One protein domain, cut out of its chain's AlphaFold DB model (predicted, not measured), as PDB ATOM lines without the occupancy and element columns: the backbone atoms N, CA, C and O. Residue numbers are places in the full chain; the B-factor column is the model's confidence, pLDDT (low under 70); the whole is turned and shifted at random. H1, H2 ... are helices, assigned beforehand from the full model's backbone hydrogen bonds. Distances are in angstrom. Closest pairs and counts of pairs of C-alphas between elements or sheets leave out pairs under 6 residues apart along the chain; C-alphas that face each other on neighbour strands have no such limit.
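This is residues 102 to 216 of the 348 residues of an uncharacterized protein of Opitutae bacterium (UniProt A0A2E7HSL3). One long helix, H5, makes the longest axis of the domain, and H3 folds back along it with H1 packed on both, an up-and-down bundle of three helices, each running against the one before it. H2 packs on H5 beyond the last residues of H1, little H4 packs on H3 and H5 near where H5 begins, and the loop between H1 and H2 sticks out with residues 121 to 126. The printed part has 115 residues with five named helices, H1 to H5 in chain order, and no named strand; its class is all helix. It is compact, with a radius of gyration of the C-alphas of 15.2 A, yet elongated, spanning 52 by 34 by 19 A.

Start from H5, residues 182 to 210; with H3, residues 147 to 160, it is a hub, each touching four other helices. Look at Ala 160 and Gln 190, whose C-alphas are the closest of H3 and H5 at 4.0 A; the two helices run opposite ways at a shallow tilt of 31 degrees, and H5 touches H3 with residues 189 to 200 alone. H1, residues 102 to 115, touches H5, closest at the C-alphas of Leu 111 and Ala 193, 6.5 A; they run the same way at a shallow tilt of 33 degrees, only just short of steep. With residues 111 to 115 alone H1 touches H3, and the closest C-alphas, of Tyr 114 and Ala 152, are 5.1 A apart. H2, residues 134 to 141, touches H5, closest at the C-alphas of Ala 138 and Val 204, 5.3 A, at a shallow tilt of 23 degrees. H2 and H3 form a helical hairpin, closest at the C-alphas of Ala 134 and Ile 149, 4.5 A, at a tilt of 35.0 degrees, only just steep. H4, residues 167 to 170, touches H3, closest at the C-alphas of Cys 159 and Cys 170, 5.7 A; H2 and H4 are apart. In H3 and H5 every O i to N i+4 pair is within hydrogen-bond range, in H1 7 of 10 and in H2 3 of 4, while H4 is too short for such a pair.

Find C-alpha 182 at (-62.008, -14.680, 33.371); from there H5 runs 41.8 A to C-alpha 210 at (-99.525, 3.688, 32.430). H1 begins at C-alpha 102, (-74.421, -24.189, 27.529), and is 20.4 A long; H3 is 20.1 A, H2 10.1 A and H4 5.3 A.

The C-alphas farthest apart, of Gly 179 and Ser 214, are 53.5 A apart. The printed part has no cut, and the links H1 to H2 and H4 to H5 are long. Look for pLDDT under 70 at residues 118 to 130, 162 to 165 and 210 to 215.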
ATOM      1  N   ASN A 102     -73.766 -23.744  26.292       84.25
ATOM      2  CA  ASN A 102     -74.421 -24.189  27.529       84.25
ATOM      3  C   ASN A 102     -74.110 -23.252  28.700       84.25
ATOM      4  O   ASN A 102     -74.982 -22.963  29.515       84.25
ATOM      5  N   LYS A 103     -72.877 -22.735  28.751       85.19
ATOM      6  CA  LYS A 103     -72.428 -21.861  29.831       85.19
ATOM      7  C   LYS A 103     -73.025 -20.468  29.745       85.19
ATOM      8  O   LYS A 103     -73.419 -19.899  30.756       85.19
ATOM      9  N   LYS A 104     -73.155 -19.962  28.525       86.56
ATOM     10  CA  LYS A 104     -73.847 -18.706  28.233       86.56
ATOM     11  C   LYS A 104     -75.301 -18.749  28.698       86.56
ATOM     12  O   LYS A 104     -75.726 -17.886  29.457       86.56
ATOM     13  N   ARG A 105     -76.000 -19.844  28.387       86.75
ATOM     14  CA  ARG A 105     -77.376 -20.084  28.841       86.75
ATOM     15  C   ARG A 105     -77.504 -20.185  30.364       86.75
ATOM     16  O   ARG A 105     -78.517 -19.779  30.921       86.75
ATOM     17  N   GLU A 106     -76.516 -20.756  31.052       87.69
ATOM     18  CA  GLU A 106     -76.487 -20.782  32.521       87.69
ATOM     19  C   GLU A 106     -76.338 -19.377  33.117       87.69
ATOM     20  O   GLU A 106     -77.073 -19.035  34.042       87.69
ATOM     21  N   ILE A 107     -75.439 -18.557  32.563       88.25
ATOM     22  CA  ILE A 107     -75.230 -17.161  32.983       88.25
ATOM     23  C   ILE A 107     -76.502 -16.338  32.767       88.25
ATOM     24  O   ILE A 107     -76.967 -15.668  33.687       88.25
ATOM     25  N   GLU A 108     -77.105 -16.446  31.584       88.75
ATOM     26  CA  GLU A 108     -78.375 -15.793  31.262       88.75
ATOM     27  C   GLU A 108     -79.480 -16.187  32.232       88.75
ATOM     28  O   GLU A 108     -80.163 -15.316  32.757       88.75
ATOM     29  N   LYS A 109     -79.629 -17.485  32.521       86.38
ATOM     30  CA  LYS A 109     -80.618 -17.968  33.492       86.38
ATOM     31  C   LYS A 109     -80.348 -17.471  34.906       86.38
ATOM     32  O   LYS A 109     -81.307 -17.254  35.638       86.38
ATOM     33  N   GLY A 110     -79.083 -17.347  35.305       86.69
ATOM     34  CA  GLY A 110     -78.710 -16.811  36.613       86.69
ATOM     35  C   GLY A 110     -79.122 -15.347  36.753       86.69
ATOM     36  O   GLY A 110     -79.800 -14.998  37.713       86.69
ATOM     37  N   LEU A 111     -78.792 -14.522  35.757       88.31
ATOM     38  CA  LEU A 111     -79.124 -13.092  35.743       88.31
ATOM     39  C   LEU A 111     -80.622 -12.822  35.523       88.31
ATOM     40  O   LEU A 111     -81.164 -11.897  36.123       88.31
ATOM     41  N   ALA A 112     -81.315 -13.662  34.749       85.69
ATOM     42  CA  ALA A 112     -82.759 -13.554  34.509       85.69
ATOM     43  C   ALA A 112     -83.602 -13.675  35.788       85.69
ATOM     44  O   ALA A 112     -84.761 -13.260  35.822       85.69
ATOM     45  N   ARG A 113     -83.043 -14.243  36.866       84.38
ATOM     46  CA  ARG A 113     -83.730 -14.307  38.158       84.38
ATOM     47  C   ARG A 113     -83.960 -12.927  38.744       84.38
ATOM     48  O   ARG A 113     -84.919 -12.772  39.483       84.38
ATOM     49  N   TYR A 114     -83.147 -11.923  38.422       84.50
ATOM     50  CA  TYR A 114     -83.375 -10.563  38.915       84.50
ATOM     51  C   TYR A 114     -84.565  -9.872  38.226       84.50
ATOM     52  O   TYR A 114     -85.071  -8.866  38.715       84.50
ATOM     53  N   THR A 115     -85.049 -10.421  37.115       82.00
ATOM     54  CA  THR A 115     -86.016  -9.789  36.210       82.00
ATOM     55  C   THR A 115     -87.174 -10.721  35.854       82.00
ATOM     56  O   THR A 115     -87.691 -10.709  34.738       82.00
ATOM     57  N   CYS A 116     -87.637 -11.534  36.807       81.56
ATOM     58  CA  CYS A 116     -88.704 -12.491  36.536       81.56
ATOM     59  C   CYS A 116     -90.029 -11.806  36.147       81.56
ATOM     60  O   CYS A 116     -90.491 -10.862  36.794       81.56
ATOM     61  N   VAL A 117     -90.657 -12.351  35.099       72.06
ATOM     62  CA  VAL A 117     -91.921 -11.879  34.499       72.06
ATOM     63  C   VAL A 117     -93.121 -12.761  34.880       72.06
ATOM     64  O   VAL A 117     -94.265 -12.438  34.564       72.06
ATOM     65  N   LYS A 118     -92.893 -13.905  35.533       68.88
ATOM     66  CA  LYS A 118     -93.952 -14.845  35.937       68.88
ATOM     67  C   LYS A 118     -94.520 -14.473  37.313       68.88
ATOM     68  O   LYS A 118     -93.993 -13.603  37.981       68.88
ATOM     69  N   THR A 119     -95.646 -15.053  37.708       59.44
ATOM     70  CA  THR A 119     -96.320 -14.723  38.974       59.44
ATOM     71  C   THR A 119     -95.599 -15.330  40.179       59.44
ATOM     72  O   THR A 119     -95.319 -16.528  40.183       59.44
ATOM     73  N   ALA A 120     -95.414 -14.543  41.243       53.84
ATOM     74  CA  ALA A 120     -95.065 -15.063  42.564       53.84
ATOM     75  C   ALA A 120     -96.283 -15.817  43.135       53.84
ATOM     76  O   ALA A 120     -97.276 -15.196  43.520       53.84
ATOM     77  N   HIS A 121     -96.275 -17.152  43.136       56.53
ATOM     78  CA  HIS A 121     -97.421 -17.925  43.629       56.53
ATOM     79  C   HIS A 121     -97.451 -17.992  45.162       56.53
ATOM     80  O   HIS A 121     -96.506 -18.452  45.794       56.53
ATOM     81  N   GLY A 122     -98.585 -17.615  45.758       50.84
ATOM     82  CA  GLY A 122     -98.849 -17.719  47.198       50.84
ATOM     83  C   GLY A 122     -99.335 -19.091  47.698       50.84
ATOM     84  O   GLY A 122     -99.804 -19.164  48.827       50.84
ATOM     85  N   SER A 123     -99.292 -20.171  46.903       48.47
ATOM     86  CA  SER A 123     -99.960 -21.437  47.279       48.47
ATOM     87  C   SER A 123     -99.296 -22.751  46.822       48.47
ATOM     88  O   SER A 123     -99.987 -23.747  46.622       48.47
ATOM     89  N   GLY A 124     -97.961 -22.805  46.724       49.75
ATOM     90  CA  GLY A 124     -97.239 -24.090  46.819       49.75
ATOM     91  C   GLY A 124     -96.850 -24.815  45.524       49.75
ATOM     92  O   GLY A 124     -96.533 -25.997  45.592       49.75
ATOM     93  N   ASN A 125     -96.791 -24.138  44.377       43.69
ATOM     94  CA  ASN A 125     -96.021 -24.621  43.223       43.69
ATOM     95  C   ASN A 125     -94.824 -23.688  43.016       43.69
ATOM     96  O   ASN A 125     -94.996 -22.472  43.095       43.69
ATOM     97  N   GLU A 126     -93.637 -24.272  42.815       50.34
ATOM     98  CA  GLU A 126     -92.342 -23.584  42.719       50.34
ATOM     99  C   GLU A 126     -92.433 -22.284  41.913       50.34
ATOM    100  O   GLU A 126     -92.963 -22.260  40.798       50.34
ATOM    101  N   ASP A 127     -91.889 -21.201  42.476       56.56
ATOM    102  CA  ASP A 127     -91.590 -19.990  41.722       56.56
ATOM    103  C   ASP A 127     -90.784 -20.402  40.484       56.56
ATOM    104  O   ASP A 127     -89.635 -20.832  40.558       56.56
ATOM    105  N   SER A 128     -91.417 -20.285  39.320       58.81
ATOM    106  CA  SER A 128     -90.837 -20.714  38.048       58.81
ATOM    107  C   SER A 128     -89.533 -19.995  37.679       58.81
ATOM    108  O   SER A 128     -88.847 -20.433  36.752       58.81
ATOM    109  N   CYS A 129     -89.201 -18.901  38.372       65.00
ATOM    110  CA  CYS A 129     -87.963 -18.156  38.206       65.00
ATOM    111  C   CYS A 129     -87.016 -18.258  39.410       65.00
ATOM    112  O   CYS A 129     -85.833 -17.968  39.238       65.00
ATOM    113  N   ASN A 130     -87.495 -18.649  40.599       67.06
ATOM    114  CA  ASN A 130     -86.754 -18.595  41.866       67.06
ATOM    115  C   ASN A 130     -85.972 -17.272  42.021       67.06
ATOM    116  O   ASN A 130     -84.747 -17.298  42.196       67.06
ATOM    117  N   GLY A 131     -86.653 -16.130  41.860       74.56
ATOM    118  CA  GLY A 131     -85.999 -14.839  41.619       74.56
ATOM    119  C   GLY A 131     -86.797 -13.588  42.011       74.56
ATOM    120  O   GLY A 131     -87.925 -13.643  42.496       74.56
ATOM    121  N   PHE A 132     -86.192 -12.419  41.797       74.94
ATOM    122  CA  PHE A 132     -86.834 -11.117  41.931       74.94
ATOM    123  C   PHE A 132     -87.863 -10.937  40.812       74.94
ATOM    124  O   PHE A 132     -87.546 -10.873  39.625       74.94
ATOM    125  N   HIS A 133     -89.120 -10.784  41.205       83.31
ATOM    126  CA  HIS A 133     -90.256 -10.527  40.321       83.31
ATOM    127  C   HIS A 133     -90.324  -9.065  39.851       83.31
ATOM    128  O   HIS A 133     -91.404  -8.486  39.772       83.31
ATOM    129  N   ALA A 134     -89.177  -8.433  39.595       86.81
ATOM    130  CA  ALA A 134     -89.085  -6.996  39.354       86.81
ATOM    131  C   ALA A 134     -89.859  -6.564  38.098       86.81
ATOM    132  O   ALA A 134     -90.704  -5.672  38.169       86.81
ATOM    133  N   ILE A 135     -89.662  -7.262  36.973       87.50
ATOM    134  CA  ILE A 135     -90.417  -6.983  35.742       87.50
ATOM    135  C   ILE A 135     -91.894  -7.343  35.914       87.50
ATOM    136  O   ILE A 135     -92.753  -6.626  35.408       87.50
ATOM    137  N   TRP A 136     -92.235  -8.415  36.633       86.62
ATOM    138  CA  TRP A 136     -93.637  -8.746  36.903       86.62
ATOM    139  C   TRP A 136     -94.352  -7.659  37.722       86.62
ATOM    140  O   TRP A 136     -95.474  -7.279  37.379       86.62
ATOM    141  N   GLN A 137     -93.697  -7.103  38.748       84.50
ATOM    142  CA  GLN A 137     -94.246  -5.996  39.539       84.50
ATOM    143  C   GLN A 137     -94.517  -4.766  38.667       84.50
ATOM    144  O   GLN A 137     -95.612  -4.209  38.719       84.50
ATOM    145  N   ALA A 138     -93.572  -4.394  37.803       86.12
ATOM    146  CA  ALA A 138     -93.750  -3.264  36.897       86.12
ATOM    147  C   ALA A 138     -94.806  -3.544  35.803       86.12
ATOM    148  O   ALA A 138     -95.736  -2.773  35.592       86.12
ATOM    149  N   SER A 139     -94.711  -4.678  35.108       84.75
ATOM    150  CA  SER A 139     -95.516  -4.944  33.905       84.75
ATOM    151  C   SER A 139     -96.923  -5.479  34.183       84.75
ATOM    152  O   SER A 139     -97.849  -5.157  33.434       84.75
ATOM    153  N   LYS A 140     -97.101  -6.309  35.221       84.31
ATOM    154  CA  LYS A 140     -98.372  -6.993  35.522       84.31
ATOM    155  C   LYS A 140     -99.108  -6.371  36.694       84.31
ATOM    156  O   LYS A 140    -100.302  -6.125  36.571       84.31
ATOM    157  N   VAL A 141     -98.409  -6.127  37.803       82.12
ATOM    158  CA  VAL A 141     -99.024  -5.542  39.011       82.12
ATOM    159  C   VAL A 141     -99.199  -4.035  38.881       82.12
ATOM    160  O   VAL A 141    -100.036  -3.476  39.578       82.12
ATOM    161  N   LYS A 142     -98.448  -3.392  37.975       85.94
ATOM    162  CA  LYS A 142     -98.394  -1.930  37.856       85.94
ATOM    163  C   LYS A 142     -97.962  -1.287  39.175       85.94
ATOM    164  O   LYS A 142     -98.541  -0.316  39.621       85.94
ATOM    165  N   ASN A 143     -96.971  -1.889  39.833       84.56
ATOM    166  CA  ASN A 143     -96.338  -1.341  41.028       84.56
ATOM    167  C   ASN A 143     -94.910  -0.922  40.673       84.56
ATOM    168  O   ASN A 143     -93.950  -1.660  40.919       84.56
ATOM    169  N   CYS A 144     -94.772   0.251  40.053       87.12
ATOM    170  CA  CYS A 144     -93.486   0.709  39.521       87.12
ATOM    171  C   CYS A 144     -92.471   1.052  40.632       87.12
ATOM    172  O   CYS A 144     -91.266   1.037  40.399       87.12
ATOM    173  N   GLY A 145     -92.955   1.336  41.848       84.31
ATOM    174  CA  GLY A 145     -92.149   1.668  43.027       84.31
ATOM    175  C   GLY A 145     -91.832   0.481  43.940       84.31
ATOM    176  O   GLY A 145     -91.384   0.688  45.068       84.31
ATOM    177  N   ALA A 146     -92.088  -0.760  43.509       83.50
ATOM    178  CA  ALA A 146     -91.874  -1.924  44.360       83.50
ATOM    179  C   ALA A 146     -90.395  -2.022  44.811       83.50
ATOM    180  O   ALA A 146     -89.494  -1.968  43.974       83.50
ATOM    181  N   PRO A 147     -90.097  -2.267  46.103       81.94
ATOM    182  CA  PRO A 147     -88.714  -2.320  46.607       81.94
ATOM    183  C   PRO A 147     -87.869  -3.427  45.949       81.94
ATOM    184  O   PRO A 147     -86.644  -3.334  45.855       81.94
ATOM    185  N   VAL A 148     -88.531  -4.470  45.443       85.56
ATOM    186  CA  VAL A 148     -87.907  -5.549  44.669       85.56
ATOM    187  C   VAL A 148     -87.319  -5.055  43.337       85.56
ATOM    188  O   VAL A 148     -86.315  -5.606  42.896       85.56
ATOM    189  N   ILE A 149     -87.879  -3.998  42.731       87.38
ATOM    190  CA  ILE A 149     -87.368  -3.375  41.496       87.38
ATOM    191  C   ILE A 149     -86.040  -2.676  41.776       87.38
ATOM    192  O   ILE A 149     -85.055  -2.941  41.092       87.38
ATOM    193  N   ALA A 150     -85.982  -1.853  42.827       86.56
ATOM    194  CA  ALA A 150     -84.747  -1.184  43.241       86.56
ATOM    195  C   ALA A 150     -83.646  -2.197  43.599       86.56
ATOM    196  O   ALA A 150     -82.488  -2.026  43.222       86.56
ATOM    197  N   SER A 151     -84.021  -3.289  44.273       87.38
ATOM    198  CA  SER A 151     -83.090  -4.356  44.656       87.38
ATOM    199  C   SER A 151     -82.532  -5.103  43.439       87.38
ATOM    200  O   SER A 151     -81.326  -5.341  43.359       87.38
ATOM    201  N   ALA A 152     -83.391  -5.439  42.470       90.31
ATOM    202  CA  ALA A 152     -82.983  -6.064  41.215       90.31
ATOM    203  C   ALA A 152     -82.073  -5.148  40.387       90.31
ATOM    204  O   ALA A 152     -81.019  -5.588  39.924       90.31
ATOM    205  N   ARG A 153     -82.442  -3.869  40.250       89.69
ATOM    206  CA  ARG A 153     -81.662  -2.870  39.511       89.69
ATOM    207  C   ARG A 153     -80.268  -2.695  40.106       89.69
ATOM    208  O   ARG A 153     -79.291  -2.839  39.380       89.69
ATOM    209  N   LEU A 154     -80.169  -2.537  41.430       89.38
ATOM    210  CA  LEU A 154     -78.885  -2.444  42.134       89.38
ATOM    211  C   LEU A 154     -77.988  -3.659  41.861       89.38
ATOM    212  O   LEU A 154     -76.780  -3.514  41.667       89.38
ATOM    213  N   LYS A 155     -78.561  -4.866  41.844       88.75
ATOM    214  CA  LYS A 155     -77.794  -6.091  41.604       88.75
ATOM    215  C   LYS A 155     -77.312  -6.190  40.155       88.75
ATOM    216  O   LYS A 155     -76.153  -6.532  39.921       88.75
ATOM    217  N   LEU A 156     -78.162  -5.834  39.192       90.75
ATOM    218  CA  LEU A 156     -77.791  -5.763  37.776       90.75
ATOM    219  C   LEU A 156     -76.730  -4.682  37.530       90.75
ATOM    220  O   LEU A 156     -75.780  -4.933  36.792       90.75
ATOM    221  N   ASP A 157     -76.825  -3.537  38.207       89.19
ATOM    222  CA  ASP A 157     -75.825  -2.468  38.168       89.19
ATOM    223  C   ASP A 157     -74.467  -2.915  38.684       89.19
ATOM    224  O   ASP A 157     -73.452  -2.683  38.026       89.19
ATOM    225  N   GLN A 158     -74.438  -3.610  39.820       88.38
ATOM    226  CA  GLN A 158     -73.205  -4.192  40.349       88.38
ATOM    227  C   GLN A 158     -72.563  -5.149  39.340       88.38
ATOM    228  O   GLN A 158     -71.343  -5.153  39.184       88.38
ATOM    229  N   CYS A 159     -73.373  -5.928  38.625       89.19
ATOM    230  CA  CYS A 159     -72.897  -6.917  37.662       89.19
ATOM    231  C   CYS A 159     -72.425  -6.317  36.341       89.19
ATOM    232  O   CYS A 159     -71.397  -6.731  35.805       89.19
ATOM    233  N   ALA A 160     -73.125  -5.307  35.845       87.44
ATOM    234  CA  ALA A 160     -72.737  -4.541  34.672       87.44
ATOM    235  C   ALA A 160     -71.515  -3.646  34.925       87.44
ATOM    236  O   ALA A 160     -70.636  -3.521  34.072       87.44
ATOM    237  N   GLY A 161     -71.432  -3.053  36.116       78.62
ATOM    238  CA  GLY A 161     -70.350  -2.169  36.540       78.62
ATOM    239  C   GLY A 161     -69.133  -2.889  37.116       78.62
ATOM    240  O   GLY A 161     -68.182  -2.215  37.501       78.62
ATOM    241  N   ALA A 162     -69.132  -4.228  37.188       62.34
ATOM    242  CA  ALA A 162     -68.096  -5.022  37.847       62.34
ATOM    243  C   ALA A 162     -66.700  -4.845  37.208       62.34
ATOM    244  O   ALA A 162     -66.209  -5.685  36.447       62.34
ATOM    245  N   GLN A 163     -66.003  -3.766  37.556       53.88
ATOM    246  CA  GLN A 163     -64.566  -3.617  37.369       53.88
ATOM    247  C   GLN A 163     -63.859  -4.347  38.521       53.88
ATOM    248  O   GLN A 163     -63.357  -3.735  39.452       53.88
ATOM    249  N   GLY A 164     -63.872  -5.685  38.487       50.47
ATOM    250  CA  GLY A 164     -63.112  -6.518  39.434       50.47
ATOM    251  C   GLY A 164     -63.917  -7.254  40.510       50.47
ATOM    252  O   GLY A 164     -63.310  -7.883  41.371       50.47
ATOM    253  N   GLY A 165     -65.252  -7.226  40.457       57.75
ATOM    254  CA  GLY A 165     -66.103  -8.080  41.294       57.75
ATOM    255  C   GLY A 165     -66.069  -9.553  40.867       57.75
ATOM    256  O   GLY A 165     -65.829  -9.869  39.698       57.75
ATOM    257  N   ASP A 166     -66.320 -10.460  41.813       75.38
ATOM    258  CA  ASP A 166     -66.480 -11.886  41.522       75.38
ATOM    259  C   ASP A 166     -67.794 -12.114  40.759       75.38
ATOM    260  O   ASP A 166     -68.884 -11.987  41.318       75.38
ATOM    261  N   VAL A 167     -67.688 -12.466  39.473       80.88
ATOM    262  CA  VAL A 167     -68.827 -12.789  38.592       80.88
ATOM    263  C   VAL A 167     -69.737 -13.878  39.170       80.88
ATOM    264  O   VAL A 167     -70.910 -13.946  38.805       80.88
ATOM    265  N   ALA A 168     -69.252 -14.690  40.115       81.75
ATOM    266  CA  ALA A 168     -70.077 -15.657  40.831       81.75
ATOM    267  C   ALA A 168     -71.224 -15.013  41.627       81.75
ATOM    268  O   ALA A 168     -72.313 -15.592  41.712       81.75
ATOM    269  N   GLN A 169     -71.015 -13.799  42.146       84.38
ATOM    270  CA  GLN A 169     -72.025 -13.042  42.893       84.38
ATOM    271  C   GLN A 169     -73.166 -12.524  42.012       84.38
ATOM    272  O   GLN A 169     -74.200 -12.123  42.543       84.38
ATOM    273  N   CYS A 170     -72.980 -12.522  40.690       86.44
ATOM    274  CA  CYS A 170     -73.977 -12.087  39.711       86.44
ATOM    275  C   CYS A 170     -74.958 -13.172  39.304       86.44
ATOM    276  O   CYS A 170     -75.922 -12.908  38.600       86.44
ATOM    277  N   THR A 171     -74.699 -14.407  39.703       85.75
ATOM    278  CA  THR A 171     -75.580 -15.536  39.409       85.75
ATOM    279  C   THR A 171     -75.915 -16.311  40.673       85.75
ATOM    280  O   THR A 171     -76.236 -17.490  40.579       85.75
ATOM    281  N   ASP A 172     -75.747 -15.692  41.847       81.19
ATOM    282  CA  ASP A 172     -75.955 -16.294  43.170       81.19
ATOM    283  C   ASP A 172     -75.330 -17.699  43.307       81.19
ATOM    284  O   ASP A 172     -75.918 -18.622  43.865       81.19
ATOM    285  N   GLY A 173     -74.135 -17.890  42.734       79.88
ATOM    286  CA  GLY A 173     -73.419 -19.173  42.766       79.88
ATOM    287  C   GLY A 173     -74.020 -20.309  41.921       79.88
ATOM    288  O   GLY A 173     -73.490 -21.417  41.940       79.88
ATOM    289  N   LEU A 174     -75.077 -20.065  41.139       80.69
ATOM    290  CA  LEU A 174     -75.731 -21.079  40.292       80.69
ATOM    291  C   LEU A 174     -74.867 -21.551  39.121       80.69
ATOM    292  O   LEU A 174     -75.128 -22.595  38.523       80.69
ATOM    293  N   VAL A 175     -73.858 -20.761  38.766       84.00
ATOM    294  CA  VAL A 175     -72.991 -21.009  37.624       84.00
ATOM    295  C   VAL A 175     -71.593 -21.327  38.130       84.00
ATOM    296  O   VAL A 175     -70.955 -20.524  38.804       84.00
ATOM    297  N   ASN A 176     -71.085 -22.505  37.770       85.62
ATOM    298  CA  ASN A 176     -69.699 -22.866  38.054       85.62
ATOM    299  C   ASN A 176     -68.741 -22.216  37.041       85.62
ATOM    300  O   ASN A 176     -68.638 -22.693  35.915       85.62
ATOM    301  N   TYR A 177     -68.018 -21.169  37.423       83.12
ATOM    302  CA  TYR A 177     -67.094 -20.461  36.526       83.12
ATOM    303  C   TYR A 177     -65.700 -21.102  36.393       83.12
ATOM    304  O   TYR A 177     -64.827 -20.542  35.727       83.12
ATOM    305  N   ALA A 178     -65.460 -22.261  37.017       83.50
ATOM    306  CA  ALA A 178     -64.159 -22.920  36.980       83.50
ATOM    307  C   ALA A 178     -63.732 -23.277  35.545       83.50
ATOM    308  O   ALA A 178     -64.511 -23.817  34.762       83.50
ATOM    309  N   GLY A 179     -62.470 -22.986  35.215       81.44
ATOM    310  CA  GLY A 179     -61.875 -23.309  33.914       81.44
ATOM    311  C   GLY A 179     -62.267 -22.378  32.760       81.44
ATOM    312  O   GLY A 179     -61.853 -22.628  31.632       81.44
ATOM    313  N   LEU A 180     -63.035 -21.313  33.016       82.75
ATOM    314  CA  LEU A 180     -63.384 -20.316  32.001       82.75
ATOM    315  C   LEU A 180     -62.367 -19.176  31.937       82.75
ATOM    316  O   LEU A 180     -61.738 -18.813  32.935       82.75
ATOM    317  N   ASP A 181     -62.267 -18.548  30.763       85.12
ATOM    318  CA  ASP A 181     -61.515 -17.307  30.614       85.12
ATOM    319  C   ASP A 181     -62.187 -16.185  31.419       85.12
ATOM    320  O   ASP A 181     -63.322 -15.778  31.145       85.12
ATOM    321  N   LYS A 182     -61.477 -15.678  32.431       83.88
ATOM    322  CA  LYS A 182     -62.008 -14.680  33.371       83.88
ATOM    323  C   LYS A 182     -62.394 -13.378  32.669       83.88
ATOM    324  O   LYS A 182     -63.380 -12.750  33.052       83.88
ATOM    325  N   ARG A 183     -61.633 -12.963  31.648       84.31
ATOM    326  CA  ARG A 183     -61.862 -11.696  30.942       84.31
ATOM    327  C   ARG A 183     -63.131 -11.766  30.098       84.31
ATOM    328  O   ARG A 183     -63.987 -10.897  30.245       84.31
ATOM    329  N   GLN A 184     -63.269 -12.791  29.264       83.94
ATOM    330  CA  GLN A 184     -64.449 -12.988  28.423       83.94
ATOM    331  C   GLN A 184     -65.698 -13.268  29.250       83.94
ATOM    332  O   GLN A 184     -66.752 -12.717  28.953       83.94
ATOM    333  N   THR A 185     -65.580 -14.062  30.317       85.44
ATOM    334  CA  THR A 185     -66.704 -14.325  31.226       85.44
ATOM    335  C   THR A 185     -67.213 -13.030  31.845       85.44
ATOM    336  O   THR A 185     -68.414 -12.787  31.846       85.44
ATOM    337  N   ARG A 186     -66.307 -12.169  32.327       85.81
ATOM    338  CA  ARG A 186     -66.673 -10.867  32.891       85.81
ATOM    339  C   ARG A 186     -67.375  -9.983  31.868       85.81
ATOM    340  O   ARG A 186     -68.433  -9.455  32.177       85.81
ATOM    341  N   LEU A 187     -66.820  -9.857  30.665       86.56
ATOM    342  CA  LEU A 187     -67.434  -9.061  29.602       86.56
ATOM    343  C   LEU A 187     -68.829  -9.601  29.226       86.56
ATOM    344  O   LEU A 187     -69.759  -8.818  29.071       86.56
ATOM    345  N   TYR A 188     -68.999 -10.927  29.170       88.38
ATOM    346  CA  TYR A 188     -70.292 -11.547  28.872       88.38
ATOM    347  C   TYR A 188     -71.328 -11.292  29.971       88.38
ATOM    348  O   TYR A 188     -72.459 -10.904  29.694       88.38
ATOM    349  N   VAL A 189     -70.937 -11.476  31.236       88.69
ATOM    350  CA  VAL A 189     -71.797 -11.198  32.397       88.69
ATOM    351  C   VAL A 189     -72.215  -9.729  32.417       88.69
ATOM    352  O   VAL A 189     -73.387  -9.446  32.645       88.69
ATOM    353  N   GLN A 190     -71.288  -8.808  32.133       88.81
ATOM    354  CA  GLN A 190     -71.586  -7.379  32.055       88.81
ATOM    355  C   GLN A 190     -72.611  -7.069  30.961       88.81
ATOM    356  O   GLN A 190     -73.582  -6.364  31.221       88.81
ATOM    357  N   GLU A 191     -72.438  -7.619  29.758       89.19
ATOM    358  CA  GLU A 191     -73.381  -7.425  28.654       89.19
ATOM    359  C   GLU A 191     -74.777  -7.966  28.987       89.19
ATOM    360  O   GLU A 191     -75.777  -7.269  28.820       89.19
ATOM    361  N   VAL A 192     -74.859  -9.193  29.510       90.25
ATOM    362  CA  VAL A 192     -76.139  -9.804  29.889       90.25
ATOM    363  C   VAL A 192     -76.808  -9.018  31.022       90.25
ATOM    364  O   VAL A 192     -78.020  -8.811  30.975       90.25
ATOM    365  N   ALA A 193     -76.045  -8.544  32.009       91.19
ATOM    366  CA  ALA A 193     -76.569  -7.712  33.090       91.19
ATOM    367  C   ALA A 193     -77.084  -6.357  32.578       91.19
ATOM    368  O   ALA A 193     -78.172  -5.940  32.971       91.19
ATOM    369  N   ASN A 194     -76.354  -5.705  31.663       88.75
ATOM    370  CA  ASN A 194     -76.795  -4.471  31.005       88.75
ATOM    371  C   ASN A 194     -78.119  -4.678  30.257       88.75
ATOM    372  O   ASN A 194     -79.041  -3.884  30.417       88.75
ATOM    373  N   ARG A 195     -78.240  -5.768  29.490       90.81
ATOM    374  CA  ARG A 195     -79.471  -6.114  28.765       90.81
ATOM    375  C   ARG A 195     -80.664  -6.272  29.709       90.81
ATOM    376  O   ARG A 195     -81.678  -5.613  29.513       90.81
ATOM    377  N   TRP A 196     -80.526  -7.072  30.768       91.00
ATOM    378  CA  TRP A 196     -81.605  -7.257  31.745       91.00
ATOM    379  C   TRP A 196     -81.952  -5.979  32.508       91.00
ATOM    380  O   TRP A 196     -83.121  -5.755  32.815       91.00
ATOM    381  N   ARG A 197     -80.965  -5.124  32.798       90.25
ATOM    382  CA  ARG A 197     -81.223  -3.810  33.391       90.25
ATOM    383  C   ARG A 197     -82.071  -2.954  32.456       90.25
ATOM    384  O   ARG A 197     -83.067  -2.402  32.903       90.25
ATOM    385  N   ASN A 198     -81.710  -2.886  31.178       88.81
ATOM    386  CA  ASN A 198     -82.459  -2.106  30.197       88.81
ATOM    387  C   ASN A 198     -83.889  -2.643  30.038       88.81
ATOM    388  O   ASN A 198     -84.834  -1.863  29.993       88.81
ATOM    389  N   GLU A 199     -84.077  -3.966  30.029       89.19
ATOM    390  CA  GLU A 199     -85.419  -4.564  30.025       89.19
ATOM    391  C   GLU A 199     -86.233  -4.198  31.276       89.19
ATOM    392  O   GLU A 199     -87.424  -3.897  31.173       89.19
ATOM    393  N   LEU A 200     -85.601  -4.195  32.455       89.00
ATOM    394  CA  LEU A 200     -86.245  -3.773  33.696       89.00
ATOM    395  C   LEU A 200     -86.628  -2.291  33.658       89.00
ATOM    396  O   LEU A 200     -87.765  -1.955  33.985       89.00
ATOM    397  N   ASP A 201     -85.714  -1.425  33.232       90.06
ATOM    398  CA  ASP A 201     -85.945   0.015  33.124       90.06
ATOM    399  C   ASP A 201     -87.055   0.317  32.113       90.06
ATOM    400  O   ASP A 201     -87.964   1.085  32.416       90.06
ATOM    401  N   ASN A 202     -87.075  -0.375  30.972       88.81
ATOM    402  CA  ASN A 202     -88.163  -0.281  30.000       88.81
ATOM    403  C   ASN A 202     -89.504  -0.718  30.600       88.81
ATOM    404  O   ASN A 202     -90.513  -0.035  30.423       88.81
ATOM    405  N   ALA A 203     -89.537  -1.823  31.352       88.31
ATOM    406  CA  ALA A 203     -90.756  -2.270  32.022       88.31
ATOM    407  C   ALA A 203     -91.252  -1.254  33.066       88.31
ATOM    408  O   ALA A 203     -92.461  -1.039  33.182       88.31
ATOM    409  N   VAL A 204     -90.337  -0.619  33.805       89.75
ATOM    410  CA  VAL A 204     -90.650   0.447  34.768       89.75
ATOM    411  C   VAL A 204     -91.141   1.703  34.049       89.75
ATOM    412  O   VAL A 204     -92.173   2.234  34.436       89.75
ATOM    413  N   ASN A 205     -90.492   2.138  32.972       87.19
ATOM    414  CA  ASN A 205     -90.918   3.301  32.192       87.19
ATOM    415  C   ASN A 205     -92.328   3.096  31.618       87.19
ATOM    416  O   ASN A 205     -93.202   3.937  31.800       87.19
ATOM    417  N   VAL A 206     -92.603   1.930  31.020       87.31
ATOM    418  CA  VAL A 206     -93.952   1.575  30.543       87.31
ATOM    419  C   VAL A 206     -94.963   1.528  31.693       87.31
ATOM    420  O   VAL A 206     -96.120   1.915  31.523       87.31
ATOM    421  N   CYS A 207     -94.549   1.054  32.869       87.75
ATOM    422  CA  CYS A 207     -95.378   1.064  34.070       87.75
ATOM    423  C   CYS A 207     -95.747   2.502  34.474       87.75
ATOM    424  O   CYS A 207     -96.934   2.796  34.616       87.75
ATOM    425  N   LEU A 208     -94.764   3.403  34.549       85.38
ATOM    426  CA  LEU A 208     -94.937   4.808  34.927       85.38
ATOM    427  C   LEU A 208     -95.811   5.577  33.929       85.38
ATOM    428  O   LEU A 208     -96.683   6.337  34.335       85.38
ATOM    429  N   LEU A 209     -95.644   5.326  32.628       80.94
ATOM    430  CA  LEU A 209     -96.493   5.911  31.588       80.94
ATOM    431  C   LEU A 209     -97.949   5.433  31.698       80.94
ATOM    432  O   LEU A 209     -98.872   6.191  31.411       80.94
ATOM    433  N   SER A 210     -98.172   4.195  32.159       69.06
ATOM    434  CA  SER A 210     -99.525   3.688  32.430       69.06
ATOM    435  C   SER A 210    -100.138   4.194  33.742       69.06
ATOM    436  O   SER A 210    -101.347   4.074  33.913       69.06
ATOM    437  N   GLU A 211     -99.336   4.785  34.635       61.16
ATOM    438  CA  GLU A 211     -99.785   5.479  35.855       61.16
ATOM    439  C   GLU A 211    -100.036   6.985  35.625       61.16
ATOM    440  O   GLU A 211    -100.369   7.708  36.564       61.16
ATOM    441  N   GLY A 212     -99.937   7.466  34.380       56.41
ATOM    442  CA  GLY A 212    -100.152   8.857  33.961       56.41
ATOM    443  C   GLY A 212    -101.575   9.415  34.121       56.41
ATOM    444  O   GLY A 212    -101.991  10.259  33.332       56.41
ATOM    445  N   THR A 213    -102.324   8.988  35.141       52.44
ATOM    446  CA  THR A 213    -103.485   9.713  35.676       52.44
ATOM    447  C   THR A 213    -103.443   9.792  37.203       52.44
ATOM    448  O   THR A 213    -104.399   9.396  37.857       52.44
ATOM    449  N   SER A 214    -102.355  10.294  37.784       60.78
ATOM    450  CA  SER A 214    -102.413  11.245  38.909       60.78
ATOM    451  C   SER A 214    -101.006  11.530  39.417       60.78
ATOM    452  O   SER A 214    -100.285  10.607  39.780       60.78
ATOM    453  N   GLY A 215    -100.662  12.818  39.405       63.44
ATOM    454  CA  GLY A 215     -99.355  13.391  39.694       63.44
ATOM    455  C   GLY A 215     -98.670  12.871  40.951       63.44
ATOM    456  O   GLY A 215     -99.303  12.662  41.978       63.44
ATOM    457  N   ASP A 216     -97.366  12.657  40.812       70.31
ATOM    458  CA  ASP A 216     -96.327  13.256  41.658       70.31
ATOM    459  C   ASP A 216     -95.014  12.527  41.377       70.31
ATOM    460  O   ASP A 216     -94.688  11.544  42.041       70.31
TER     461      ASP A 216